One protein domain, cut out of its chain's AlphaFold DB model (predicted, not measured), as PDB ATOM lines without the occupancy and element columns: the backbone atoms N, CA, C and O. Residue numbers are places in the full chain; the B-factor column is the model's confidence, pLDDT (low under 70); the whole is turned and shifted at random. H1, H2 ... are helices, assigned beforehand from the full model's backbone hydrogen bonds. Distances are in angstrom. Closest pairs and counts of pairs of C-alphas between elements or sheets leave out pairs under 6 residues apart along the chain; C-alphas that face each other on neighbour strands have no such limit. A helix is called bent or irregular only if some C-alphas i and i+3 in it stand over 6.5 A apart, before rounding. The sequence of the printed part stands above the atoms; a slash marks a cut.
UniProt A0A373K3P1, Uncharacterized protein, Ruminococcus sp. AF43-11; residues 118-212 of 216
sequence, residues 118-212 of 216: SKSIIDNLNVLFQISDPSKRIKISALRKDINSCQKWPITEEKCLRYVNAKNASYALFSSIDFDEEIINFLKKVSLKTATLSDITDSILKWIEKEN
ATOM      1  N   SER A 118     -20.856  96.392 100.835       95.50
ATOM      2  CA  SER A 118     -20.151  96.304 102.122       95.50
ATOM      3  C   SER A 118     -20.227  94.927 102.793       95.50
ATOM      4  O   SER A 118     -19.548  94.711 103.800       95.50
ATOM      5  N   LYS A 119     -20.989  93.975 102.237       94.12
ATOM      6  CA  LYS A 119     -21.237  92.661 102.847       94.12
ATOM      7  C   LYS A 119     -19.951  91.929 103.221       94.12
ATOM      8  O   LYS A 119     -19.747  91.588 104.380       94.12
ATOM      9  N   SER A 120     -19.059  91.738 102.248       91.06
ATOM     10  CA  SER A 120     -17.838  90.942 102.430       91.06
ATOM     11  C   SER A 120     -16.931  91.505 103.530       91.06
ATOM     12  O   SER A 120     -16.488  90.766 104.409       91.06
ATOM     13  N   ILE A 121     -16.701  92.822 103.535       94.31
ATOM     14  CA  ILE A 121     -15.858  93.462 104.550       94.31
ATOM     15  C   ILE A 121     -16.495  93.387 105.944       94.31
ATOM     16  O   ILE A 121     -15.792  93.124 106.918       94.31
ATOM     17  N   ILE A 122     -17.816  93.563 106.052       95.31
ATOM     18  CA  ILE A 122     -18.537  93.436 107.324       95.31
ATOM     19  C   ILE A 122     -18.495  91.997 107.840       95.31
ATOM     20  O   ILE A 122     -18.208  91.796 109.021       95.31
ATOM     21  N   ASP A 123     -18.727  91.005 106.981       91.19
ATOM     22  CA  ASP A 123     -18.693  89.589 107.350       91.19
ATOM     23  C   ASP A 123     -17.303  89.183 107.850       91.19
ATOM     24  O   ASP A 123     -17.182  88.582 108.918       91.19
ATOM     25  N   ASN A 124     -16.242  89.596 107.152       89.81
ATOM     26  CA  ASN A 124     -14.870  89.322 107.575       89.81
ATOM     27  C   ASN A 124     -14.537  89.999 108.917       89.81
ATOM     28  O   ASN A 124     -13.960  89.368 109.803       89.81
ATOM     29  N   LEU A 125     -14.959  91.253 109.124       93.31
ATOM     30  CA  LEU A 125     -14.807  91.925 110.420       93.31
ATOM     31  C   LEU A 125     -15.606  91.232 111.534       93.31
ATOM     32  O   LEU A 125     -15.149  91.204 112.675       93.31
ATOM     33  N   ASN A 126     -16.784  90.678 111.236       91.88
ATOM     34  CA  ASN A 126     -17.586  89.935 112.209       91.88
ATOM     35  C   ASN A 126     -16.888  88.637 112.630       91.88
ATOM     36  O   ASN A 126     -16.834  88.355 113.824       91.88
ATOM     37  N   VAL A 127     -16.323  87.886 111.679       87.81
ATOM     38  CA  VAL A 127     -15.540  86.672 111.966       87.81
ATOM     39  C   VAL A 127     -14.350  87.014 112.857       87.81
ATOM     40  O   VAL A 127     -14.198  86.430 113.929       87.81
ATOM     41  N   LEU A 128     -13.572  88.036 112.478       86.94
ATOM     42  CA  LEU A 128     -12.442  88.495 113.282       86.94
ATOM     43  C   LEU A 128     -12.848  88.923 114.684       86.94
ATOM     44  O   LEU A 128     -12.149  88.617 115.646       86.94
ATOM     45  N   PHE A 129     -13.976  89.616 114.818       89.31
ATOM     46  CA  PHE A 129     -14.467  90.045 116.119       89.31
ATOM     47  C   PHE A 129     -14.698  88.862 117.070       89.31
ATOM     48  O   PHE A 129     -14.396  88.986 118.256       89.31
ATOM     49  N   GLN A 130     -15.208  87.730 116.571       85.38
ATOM     50  CA  GLN A 130     -15.501  86.557 117.403       85.38
ATOM     51  C   GLN A 130     -14.234  85.889 117.941       85.38
ATOM     52  O   GLN A 130     -14.199  85.498 119.106       85.38
ATOM     53  N   ILE A 131     -13.196  85.798 117.112       79.44
ATOM     54  CA  ILE A 131     -11.962  85.065 117.436       79.44
ATOM     55  C   ILE A 131     -10.884  85.938 118.089       79.44
ATOM     56  O   ILE A 131      -9.936  85.421 118.660       79.44
ATOM     57  N   SER A 132     -11.004  87.265 117.995       82.00
ATOM     58  CA  SER A 132      -9.985  88.189 118.502       82.00
ATOM     59  C   SER A 132     -10.076  88.405 120.009       82.00
ATOM     60  O   SER A 132     -11.167  88.400 120.584       82.00
ATOM     61  N   ASP A 133      -8.949  88.759 120.620       82.56
ATOM     62  CA  ASP A 133      -8.859  89.199 122.015       82.56
ATOM     63  C   ASP A 133      -9.613  90.521 122.267       82.56
ATOM     64  O   ASP A 133      -9.778  91.337 121.345       82.56
ATOM     65  N   PRO A 134     -10.006  90.823 123.523       84.62
ATOM     66  CA  PRO A 134     -10.735  92.048 123.865       84.62
ATOM     67  C   PRO A 134     -10.087  93.350 123.364       84.62
ATOM     68  O   PRO A 134     -10.789  94.258 122.915       84.62
ATOM     69  N   SER A 135      -8.754  93.443 123.374       82.44
ATOM     70  CA  SER A 135      -8.016  94.629 122.914       82.44
ATOM     71  C   SER A 135      -8.169  94.875 121.403       82.44
ATOM     72  O   SER A 135      -8.352  96.017 120.968       82.44
ATOM     73  N   LYS A 136      -8.166  93.811 120.589       85.25
ATOM     74  CA  LYS A 136      -8.375  93.857 119.132       85.25
ATOM     75  C   LYS A 136      -9.850  94.091 118.775       85.25
ATOM     76  O   LYS A 136     -10.140  94.839 117.837       85.25
ATOM     77  N   ARG A 137     -10.792  93.561 119.567       90.25
ATOM     78  CA  ARG A 137     -12.246  93.765 119.382       90.25
ATOM     79  C   ARG A 137     -12.665  95.236 119.394       90.25
ATOM     80  O   ARG A 137     -13.580  95.605 118.654       90.25
ATOM     81  N   ILE A 138     -11.991  96.085 120.175       92.75
ATOM     82  CA  ILE A 138     -12.257  97.535 120.214       92.75
ATOM     83  C   ILE A 138     -11.963  98.165 118.847       92.75
ATOM     84  O   ILE A 138     -12.809  98.870 118.294       92.75
ATOM     85  N   LYS A 139     -10.796  97.858 118.263       92.69
ATOM     86  CA  LYS A 139     -10.406  98.353 116.933       92.69
ATOM     87  C   LYS A 139     -11.362  97.848 115.851       92.69
ATOM     88  O   LYS A 139     -11.835  98.638 115.040       92.69
ATOM     89  N   ILE A 140     -11.714  96.561 115.883       94.50
ATOM     90  CA  ILE A 140     -12.658  95.959 114.924       94.50
ATOM     91  C   ILE A 140     -14.046  96.612 115.026       94.50
ATOM     92  O   ILE A 140     -14.670  96.905 114.009       94.50
ATOM     93  N   SER A 141     -14.519  96.906 116.239       95.69
ATOM     94  CA  SER A 141     -15.797  97.604 116.455       95.69
ATOM     95  C   SER A 141     -15.793  99.017 115.875       95.69
ATOM     96  O   SER A 141     -16.775  99.431 115.257       95.69
ATOM     97  N   ALA A 142     -14.686  99.748 116.035       96.62
ATOM     98  CA  ALA A 142     -14.526 101.074 115.446       96.62
ATOM     99  C   ALA A 142     -14.550 101.015 113.909       96.62
ATOM    100  O   ALA A 142     -15.308 101.759 113.287       96.62
ATOM    101  N   LEU A 143     -13.826 100.062 113.307       97.75
ATOM    102  CA  LEU A 143     -13.844  99.839 111.858       97.75
ATOM    103  C   LEU A 143     -15.256  99.522 111.356       97.75
ATOM    104  O   LEU A 143     -15.722 100.153 110.414       97.75
ATOM    105  N   ARG A 144     -15.988  98.618 112.021       97.38
ATOM    106  CA  ARG A 144     -17.382  98.297 111.662       97.38
ATOM    107  C   ARG A 144     -18.289  99.526 111.704       97.38
ATOM    108  O   ARG A 144     -19.116  99.705 110.814       97.38
ATOM    109  N   LYS A 145     -18.141 100.382 112.720       97.62
ATOM    110  CA  LYS A 145     -18.904 101.634 112.829       97.62
ATOM    111  C   LYS A 145     -18.609 102.575 111.658       97.62
ATOM    112  O   LYS A 145     -19.532 103.190 111.129       97.62
ATOM    113  N   ASP A 146     -17.347 102.691 111.262       98.06
ATOM    114  CA  ASP A 146     -16.932 103.558 110.159       98.06
ATOM    115  C   ASP A 146     -17.343 103.007 108.790       98.06
ATOM    116  O   ASP A 146     -17.835 103.776 107.962       98.06
ATOM    117  N   ILE A 147     -17.263 101.690 108.580       97.88
ATOM    118  CA  ILE A 147     -17.832 101.029 107.400       97.88
ATOM    119  C   ILE A 147     -19.343 101.285 107.335       97.88
ATOM    120  O   ILE A 147     -19.844 101.723 106.312       97.88
ATOM    121  N   ASN A 148     -20.084 101.148 108.432       96.94
ATOM    122  CA  ASN A 148     -21.529 101.398 108.419       96.94
ATOM    123  C   ASN A 148     -21.918 102.890 108.398       96.94
ATOM    124  O   ASN A 148     -23.105 103.215 108.354       96.94
ATOM    125  N   SER A 149     -20.963 103.827 108.394       96.12
ATOM    126  CA  SER A 149     -21.268 105.267 108.423       96.12
ATOM    127  C   SER A 149     -22.037 105.759 107.189       96.12
ATOM    128  O   SER A 149     -22.789 106.734 107.285       96.12
ATOM    129  N   CYS A 150     -21.900 105.052 106.065       97.44
ATOM    130  CA  CYS A 150     -22.603 105.309 104.810       97.44
ATOM    131  C   CYS A 150     -23.816 104.393 104.583       97.44
ATOM    132  O   CYS A 150     -24.416 104.460 103.517       97.44
ATOM    133  N   GLN A 151     -24.222 103.575 105.562       96.75
ATOM    134  CA  GLN A 151     -25.323 102.616 105.390       96.75
ATOM    135  C   GLN A 151     -26.657 103.280 105.041       96.75
ATOM    136  O   GLN A 151     -27.488 102.674 104.379       96.75
ATOM    137  N   LYS A 152     -26.874 104.518 105.496       95.50
ATOM    138  CA  LYS A 152     -28.126 105.242 105.288       95.50
ATOM    139  C   LYS A 152     -27.915 106.509 104.484       95.50
ATOM    140  O   LYS A 152     -27.044 107.323 104.800       95.50
ATOM    141  N   TRP A 153     -28.775 106.679 103.490       96.00
ATOM    142  CA  TRP A 153     -28.921 107.916 102.740       96.00
ATOM    143  C   TRP A 153     -29.628 108.994 103.587       96.00
ATOM    144  O   TRP A 153     -30.521 108.655 104.368       96.00
ATOM    145  N   PRO A 154     -29.305 110.295 103.438       95.69
ATOM    146  CA  PRO A 154     -28.234 110.870 102.624       95.69
ATOM    147  C   PRO A 154     -26.836 110.646 103.216       95.69
ATOM    148  O   PRO A 154     -26.631 110.659 104.436       95.69
ATOM    149  N   ILE A 155     -25.855 110.495 102.326       97.06
ATOM    150  CA  ILE A 155     -24.441 110.369 102.689       97.06
ATOM    151  C   ILE A 155     -23.715 111.709 102.544       97.06
ATOM    152  O   ILE A 155     -24.084 112.569 101.747       97.06
ATOM    153  N   THR A 156     -22.649 111.890 103.315       97.00
ATOM    154  CA  THR A 156     -21.800 113.085 103.250       97.00
ATOM    155  C   THR A 156     -20.385 112.695 102.865       97.00
ATOM    156  O   THR A 156     -19.960 111.569 103.117       97.00
ATOM    157  N   GLU A 157     -19.632 113.630 102.290       96.19
ATOM    158  CA  GLU A 157     -18.221 113.414 101.949       96.19
ATOM    159  C   GLU A 157     -17.395 112.978 103.169       96.19
ATOM    160  O   GLU A 157     -16.597 112.054 103.070       96.19
ATOM    161  N   GLU A 158     -17.664 113.550 104.344       97.44
ATOM    162  CA  GLU A 158     -17.033 113.144 105.605       97.44
ATOM    163  C   GLU A 158     -17.285 111.662 105.942       97.44
ATOM    164  O   GLU A 158     -16.347 110.924 106.250       97.44
ATOM    165  N   LYS A 159     -18.539 111.198 105.845       97.69
ATOM    166  CA  LYS A 159     -18.880 109.782 106.053       97.69
ATOM    167  C   LYS A 159     -18.189 108.896 105.014       97.69
ATOM    168  O   LYS A 159     -17.643 107.857 105.367       97.69
ATOM    169  N   CYS A 160     -18.136 109.337 103.757       98.12
ATOM    170  CA  CYS A 160     -17.461 108.603 102.686       98.12
ATOM    171  C   CYS A 160     -15.956 108.464 102.952       98.12
ATOM    172  O   CYS A 160     -15.398 107.383 102.786       98.12
ATOM    173  N   LEU A 161     -15.300 109.522 103.428       97.62
ATOM    174  CA  LEU A 161     -13.887 109.481 103.809       97.62
ATOM    175  C   LEU A 161     -13.643 108.530 104.985       97.62
ATOM    176  O   LEU A 161     -12.703 107.737 104.942       97.62
ATOM    177  N   ARG A 162     -14.510 108.550 106.008       97.69
ATOM    178  CA  ARG A 162     -14.451 107.580 107.114       97.69
ATOM    179  C   ARG A 162     -14.595 106.145 106.616       97.69
ATOM    180  O   ARG A 162     -13.799 105.297 107.008       97.69
ATOM    181  N   TYR A 163     -15.549 105.895 105.719       97.81
ATOM    182  CA  TYR A 163     -15.724 104.596 105.078       97.81
ATOM    183  C   TYR A 163     -14.452 104.149 104.348       97.81
ATOM    184  O   TYR A 163     -13.977 103.045 104.588       97.81
ATOM    185  N   VAL A 164     -13.871 104.996 103.489       97.50
ATOM    186  CA  VAL A 164     -12.671 104.648 102.705       97.50
ATOM    187  C   VAL A 164     -11.485 104.339 103.616       97.50
ATOM    188  O   VAL A 164     -10.806 103.330 103.426       97.50
ATOM    189  N   ASN A 165     -11.265 105.164 104.638       97.69
ATOM    190  CA  ASN A 165     -10.190 104.946 105.601       97.69
ATOM    191  C   ASN A 165     -10.379 103.628 106.360       97.69
ATOM    192  O   ASN A 165      -9.433 102.850 106.482       97.69
ATOM    193  N   ALA A 166     -11.601 103.341 106.816       97.94
ATOM    194  CA  ALA A 166     -11.914 102.083 107.479       97.94
ATOM    195  C   ALA A 166     -11.783 100.885 106.536       97.94
ATOM    196  O   ALA A 166     -11.226  99.873 106.940       97.94
ATOM    197  N   LYS A 167     -12.204 101.012 105.271       97.31
ATOM    198  CA  LYS A 167     -12.066  99.969 104.246       97.31
ATOM    199  C   LYS A 167     -10.603  99.586 104.059       97.31
ATOM    200  O   LYS A 167     -10.256  98.412 104.159       97.31
ATOM    201  N   ASN A 168      -9.738 100.578 103.868       96.62
ATOM    202  CA  ASN A 168      -8.303 100.357 103.703       96.62
ATOM    203  C   ASN A 168      -7.673  99.754 104.967       96.62
ATOM    204  O   ASN A 168      -6.902  98.801 104.877       96.62
ATOM    205  N   ALA A 169      -8.040 100.256 106.149       96.31
ATOM    206  CA  ALA A 169      -7.554  99.723 107.417       96.31
ATOM    207  C   ALA A 169      -8.022  98.279 107.676       96.31
ATOM    208  O   ALA A 169      -7.259  97.478 108.211       96.31
ATOM    209  N   SER A 170      -9.241  97.914 107.270       95.19
ATOM    210  CA  SER A 170      -9.732  96.537 107.342       95.19
ATOM    211  C   SER A 170      -8.957  95.607 106.416       95.19
ATOM    212  O   SER A 170      -8.548  94.544 106.864       95.19
ATOM    213  N   TYR A 171      -8.683  95.998 105.166       92.50
ATOM    214  CA  TYR A 171      -7.865  95.168 104.273       92.50
ATOM    215  C   TYR A 171      -6.417  95.030 104.748       92.50
ATOM    216  O   TYR A 171      -5.841  93.949 104.625       92.50
ATOM    217  N   ALA A 172      -5.842  96.078 105.342       91.75
ATOM    218  CA  ALA A 172      -4.537  95.987 105.987       91.75
ATOM    219  C   ALA A 172      -4.564  95.010 107.175       91.75
ATOM    220  O   ALA A 172      -3.655  94.196 107.314       91.75
ATOM    221  N   LEU A 173      -5.628  95.039 107.988       89.12
ATOM    222  CA  LEU A 173      -5.825  94.083 109.078       89.12
ATOM    223  C   LEU A 173      -5.946  92.648 108.552       89.12
ATOM    224  O   LEU A 173      -5.275  91.769 109.078       89.12
ATOM    225  N   PHE A 174      -6.744  92.419 107.506       87.56
ATOM    226  CA  PHE A 174      -6.881  91.103 106.872       87.56
ATOM    227  C   PHE A 174      -5.529  90.612 106.331       87.56
ATOM    228  O   PHE A 174      -5.128  89.484 106.575       87.56
ATOM    229  N   SER A 175      -4.763  91.481 105.677       84.62
ATOM    230  CA  SER A 175      -3.443  91.107 105.150       84.62
ATOM    231  C   SER A 175      -2.435  90.799 106.264       84.62
ATOM    232  O   SER A 175      -1.594  89.928 106.101       84.62
ATOM    233  N   SER A 176      -2.513  91.492 107.405       81.56
ATOM    234  CA  SER A 176      -1.542  91.336 108.502       81.56
ATOM    235  C   SER A 176      -1.587  89.987 109.221       81.56
ATOM    236  O   SER A 176      -0.640  89.657 109.922       81.56
ATOM    237  N   ILE A 177      -2.676  89.241 109.054       73.19
ATOM    238  CA  ILE A 177      -2.917  87.937 109.685       73.19
ATOM    239  C   ILE A 177      -3.008  86.825 108.632       73.19
ATOM    240  O   ILE A 177      -3.616  85.798 108.903       73.19
ATOM    241  N   ASP A 178      -2.504  87.068 107.415       74.00
ATOM    242  CA  ASP A 178      -2.622  86.174 106.253       74.00
ATOM    243  C   ASP A 178      -4.044  85.634 106.055       74.00
ATOM    244  O   ASP A 178      -4.260  84.440 105.893       74.00
ATOM    245  N   PHE A 179      -5.042  86.522 106.099       69.69
ATOM    246  CA  PHE A 179      -6.457  86.162 105.982       69.69
ATOM    247  C   PHE A 179      -6.826  85.777 104.541       69.69
ATOM    248  O   PHE A 179      -7.527  86.512 103.840       69.69
ATOM    249  N   ASP A 180      -6.311  84.642 104.078       77.38
ATOM    250  CA  ASP A 180      -6.679  84.057 102.797       77.38
ATOM    251  C   ASP A 180      -8.072  83.405 102.850       77.38
ATOM    252  O   ASP A 180      -8.724  83.316 103.894       77.38
ATOM    253  N   GLU A 181      -8.585  82.999 101.689       80.00
ATOM    254  CA  GLU A 181      -9.940  82.457 101.577       80.00
ATOM    255  C   GLU A 181     -10.124  81.137 102.349       80.00
ATOM    256  O   GLU A 181     -11.214  80.870 102.864       80.00
ATOM    257  N   GLU A 182      -9.064  80.336 102.481       85.12
ATOM    258  CA  GLU A 182      -9.074  79.074 103.222       85.12
ATOM    259  C   GLU A 182      -9.195  79.338 104.729       85.12
ATOM    260  O   GLU A 182     -10.116  78.831 105.377       85.12
ATOM    261  N   ILE A 183      -8.355  80.229 105.260       84.44
ATOM    262  CA  ILE A 183      -8.366  80.669 106.658       84.44
ATOM    263  C   ILE A 183      -9.680  81.385 106.988       84.44
ATOM    264  O   ILE A 183     -10.293  81.110 108.020       84.44
ATOM    265  N   ILE A 184     -10.199  82.237 106.094       81.44
ATOM    266  CA  ILE A 184     -11.516  82.876 106.255       81.44
ATOM    267  C   ILE A 184     -12.613  81.823 106.418       81.44
ATOM    268  O   ILE A 184     -13.464  81.940 107.307       81.44
ATOM    269  N   ASN A 185     -12.637  80.811 105.552       85.31
ATOM    270  CA  ASN A 185     -13.672  79.784 105.577       85.31
ATOM    271  C   ASN A 185     -13.561  78.892 106.815       85.31
ATOM    272  O   ASN A 185     -14.584  78.574 107.427       85.31
ATOM    273  N   PHE A 186     -12.340  78.558 107.227       87.75
ATOM    274  CA  PHE A 186     -12.090  77.874 108.488       87.75
ATOM    275  C   PHE A 186     -12.601  78.689 109.679       87.75
ATOM    276  O   PHE A 186     -13.426  78.209 110.455       87.75
ATOM    277  N   LEU A 187     -12.222  79.963 109.784       83.81
ATOM    278  CA  LEU A 187     -12.615  80.820 110.903       83.81
ATOM    279  C   LEU A 187     -14.116  81.121 110.923       83.81
ATOM    280  O   LEU A 187     -14.708  81.227 111.998       83.81
ATOM    281  N   LYS A 188     -14.773  81.178 109.757       84.44
ATOM    282  CA  LYS A 188     -16.241  81.187 109.672       84.44
ATOM    283  C   LYS A 188     -16.826  79.940 110.326       84.44
ATOM    284  O   LYS A 188     -17.693  80.075 111.190       84.44
ATOM    285  N   LYS A 189     -16.337  78.746 109.983       86.88
ATOM    286  CA  LYS A 189     -16.792  77.487 110.597       86.88
ATOM    287  C   LYS A 189     -16.508  77.440 112.100       86.88
ATOM    288  O   LYS A 189     -17.383  77.031 112.862       86.88
ATOM    289  N   VAL A 190     -15.347  77.924 112.544       85.31
ATOM    290  CA  VAL A 190     -15.008  78.048 113.975       85.31
ATOM    291  C   VAL A 190     -16.009  78.966 114.678       85.31
ATOM    292  O   VAL A 190     -16.604  78.577 115.682       85.31
ATOM    293  N   SER A 191     -16.286  80.145 114.112       81.75
ATOM    294  CA  SER A 191     -17.243  81.103 114.683       81.75
ATOM    295  C   SER A 191     -18.674  80.554 114.768       81.75
ATOM    296  O   SER A 191     -19.417  80.898 115.687       81.75
ATOM    297  N   LEU A 192     -19.051  79.666 113.841       84.12
ATOM    298  CA  LEU A 192     -20.358  79.009 113.784       84.12
ATOM    299  C   LEU A 192     -20.416  77.687 114.566       84.12
ATOM    300  O   LEU A 192     -21.480  77.071 114.617       84.12
ATOM    301  N   LYS A 193     -19.311  77.251 115.188       83.62
ATOM    302  CA  LYS A 193     -19.173  75.945 115.863       83.62
ATOM    303  C   LYS A 193     -19.449  74.744 114.948       83.62
ATOM    304  O   LYS A 193     -19.953  73.718 115.397       83.62
ATOM    305  N   THR A 194     -19.127  74.879 113.664       88.00
ATOM    306  CA  THR A 194     -19.289  73.832 112.643       88.00
ATOM    307  C   THR A 194     -17.962  73.324 112.087       88.00
ATOM    308  O   THR A 194     -17.970  72.454 111.221       88.00
ATOM    309  N   ALA A 195     -16.834  73.854 112.568       88.62
ATOM    310  CA  ALA A 195     -15.512  73.369 112.191       88.62
ATOM    311  C   ALA A 195     -15.283  71.944 112.711       88.62
ATOM    312  O   ALA A 195     -15.640  71.607 113.841       88.62
ATOM    313  N   THR A 196     -14.666  71.123 111.874       89.38
ATOM    314  CA  THR A 196     -14.300  69.732 112.143       89.38
ATOM    315  C   THR A 196     -12.793  69.541 111.983       89.38
ATOM    316  O   THR A 196     -12.117  70.386 111.403       89.38
ATOM    317  N   LEU A 197     -12.254  68.408 112.450       85.88
ATOM    318  CA  LEU A 197     -10.837  68.070 112.239       85.88
ATOM    319  C   LEU A 197     -10.460  68.039 110.750       85.88
ATOM    320  O   LEU A 197      -9.343  68.392 110.398       85.88
ATOM    321  N   SER A 198     -11.400  67.680 109.872       89.56
ATOM    322  CA  SER A 198     -11.190  67.681 108.419       89.56
ATOM    323  C   SER A 198     -11.014  69.082 107.828       89.56
ATOM    324  O   SER A 198     -10.543  69.206 106.704       89.56
ATOM    325  N   ASP A 199     -11.413  70.127 108.559       88.25
ATOM    326  CA  ASP A 199     -11.216  71.517 108.152       88.25
ATOM    327  C   ASP A 199      -9.829  72.045 108.538       88.25
ATOM    328  O   ASP A 199      -9.508  73.167 108.174       88.25
ATOM    329  N   ILE A 200      -9.017  71.273 109.269       87.94
ATOM    330  CA  ILE A 200      -7.657  71.636 109.675       87.94
ATOM    331  C   ILE A 200      -6.681  71.088 108.627       87.94
ATOM    332  O   ILE A 200      -6.229  69.946 108.703       87.94
ATOM    333  N   THR A 201      -6.393  71.895 107.608       90.38
ATOM    334  CA  THR A 201      -5.407  71.566 106.569       90.38
ATOM    335  C   THR A 201      -3.988  71.912 107.021       90.38
ATOM    336  O   THR A 201      -3.797  72.670 107.972       90.38
ATOM    337  N   ASP A 202      -2.971  71.420 106.308       88.19
ATOM    338  CA  ASP A 202      -1.567  71.791 106.563       88.19
ATOM    339  C   ASP A 202      -1.335  73.310 106.480       88.19
ATOM    340  O   ASP A 202      -0.458  73.847 107.154       88.19
ATOM    341  N   SER A 203      -2.111  74.003 105.639       87.00
ATOM    342  CA  SER A 203      -2.093  75.465 105.513       87.00
ATOM    343  C   SER A 203      -2.590  76.126 106.801       87.00
ATOM    344  O   SER A 203      -1.905  76.966 107.386       87.00
ATOM    345  N   ILE A 204      -3.737  75.662 107.306       88.25
ATOM    346  CA  ILE A 204      -4.348  76.155 108.545       88.25
ATOM    347  C   ILE A 204      -3.480  75.832 109.764       88.25
ATOM    348  O   ILE A 204      -3.330  76.689 110.629       88.25
ATOM    349  N   LEU A 205      -2.865  74.646 109.834       86.19
ATOM    350  CA  LEU A 205      -1.938  74.288 110.918       86.19
ATOM    351  C   LEU A 205      -0.734  75.225 110.964       86.19
ATOM    352  O   LEU A 205      -0.476  75.835 111.997       86.19
ATOM    353  N   LYS A 206      -0.056  75.421 109.827       86.62
ATOM    354  CA  LYS A 206       1.080  76.354 109.736       86.62
ATOM    355  C   LYS A 206       0.689  77.776 110.111       86.62
ATOM    356  O   LYS A 206       1.501  78.510 110.667       86.62
ATOM    357  N   TRP A 207      -0.536  78.181 109.786       87.75
ATOM    358  CA  TRP A 207      -1.063  79.484 110.167       87.75
ATOM    359  C   TRP A 207      -1.310  79.593 111.681       87.75
ATOM    360  O   TRP A 207      -0.880  80.572 112.287       87.75
ATOM    361  N   ILE A 208      -1.930  78.581 112.300       83.56
ATOM    362  CA  ILE A 208      -2.135  78.505 113.760       83.56
ATOM    363  C   ILE A 208      -0.791  78.599 114.494       83.56
ATOM    364  O   ILE A 208      -0.669  79.392 115.429       83.56
ATOM    365  N   GLU A 209       0.215  77.848 114.039       83.44
ATOM    366  CA  GLU A 209       1.575  77.867 114.593       83.44
ATOM    367  C   GLU A 209       2.230  79.248 114.428       83.44
ATOM    368  O   GLU A 209       2.730  79.844 115.383       83.44
ATOM    369  N   LYS A 210       2.172  79.824 113.218       82.56
ATOM    370  CA  LYS A 210       2.739  81.149 112.918       82.56
ATOM    371  C   LYS A 210       2.161  82.250 113.809       82.56
ATOM    372  O   LYS A 210       2.897  83.123 114.271       82.56
ATOM    373  N   GLU A 211       0.853  82.221 114.029       76.81
ATOM    374  CA  GLU A 211       0.147  83.208 114.842       76.81
ATOM    375  C   GLU A 211       0.215  82.895 116.353       76.81
ATOM    376  O   GLU A 211      -0.337  83.650 117.155       76.81
ATOM    377  N   ASN A 212       0.934  81.834 116.759       74.06
ATOM    378  CA  ASN A 212       1.050  81.333 118.136       74.06
ATOM    379  C   ASN A 212      -0.321  81.104 118.802       74.06
ATOM    380  O   ASN A 212      -0.561  81.515 119.939       74.06
TER     381      ASN A 212
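What this domain is: This is residues 118 to 212 of the 216 residues of an uncharacterized protein of Ruminococcus sp. AF43-11 (UniProt A0A373K3P1). You are looking at an elongated row of helical parts: H2 and H3 spread as a V, H1 runs beside H2 on the open side of that V, H4 packs across H1, and H5 sits loosely at the far end. Residues 152 to 157 stick out at the opposite end. The printed part has 95 residues with five named helices, H1, H2, H3, H4 and H5 in chain order, and no named strand; its class is all helix. It is only just compact, close to loose, with a radius of gyration of the C-alphas of 14.9 A, and it spans 47 by 23 by 23 A.

Where its parts are: Find C-alpha 118 at (-20.151, 96.304, 102.122); from there H1 runs through residues 118 to 131, 20.7 A from first to last C-alpha. Next comes H2, residues 134 to 150, 26.1 A long. It is irregular, but only just: C-alphas 147 and 150 are 6.9 A apart. Look for C-alpha 157 at (-18.221, 113.414, 101.949), where the longest helix, H3, begins; it holds residues 157 to 176 and measures 28.4 A. H4 follows with residues 181 to 191, 15.1 A. H5, residues 202 to 210, ends at C-alpha 210, (2.739, 81.149, 112.918).

How they stand to each other: Start at H1, the hub, which touches three other helices. H1 and H2 form a helical hairpin, at a shallow tilt of 14 degrees, opposite ways; their closest C-alphas, of Phe 129 and Arg 137, are 5.4 A apart. H2 and H3 form a second helical hairpin, at a steep tilt of 39 degrees; H2 touches H3 with residues 143 to 150 alone, and the closest C-alphas, of Ile 147 and Tyr 163, are 4.7 A apart. H1 and H3 only just touch, with 3 pairs of C-alphas within 8 A, through residues 121 to 125 and 167 to 170; the closest are Ile 121 and Ser 170, 7.4 A. H4 touches H1 at a steep tilt of 57 degrees, the closest C-alphas being those of Val 127 and Lys 188, 6.0 A apart. H5 only just touches H4, with 3 pairs of C-alphas within 8 A, the closest those of Ile 183 and Ile 204 at 6.3 A; the two are about perpendicular at 74 degrees. H3 and H4 are apart. The helix packing is mostly crossed, with 1 of 5 touching pairs at a shallow tilt. In H1, H3, H4 and H5 every O i to N i+4 pair is within hydrogen-bond range; in H2, 10 of 13 are.

The domain as a whole: The two C-alphas farthest apart, of Pro 154 and Asp 202, are 47.5 A from each other. The printed part has no cut. The links H1 to H2 and H3 to H4 are tight, the other two are short, and no link is long. The mean pLDDT of the printed part is 89.6, and residue 179 alone is under 70.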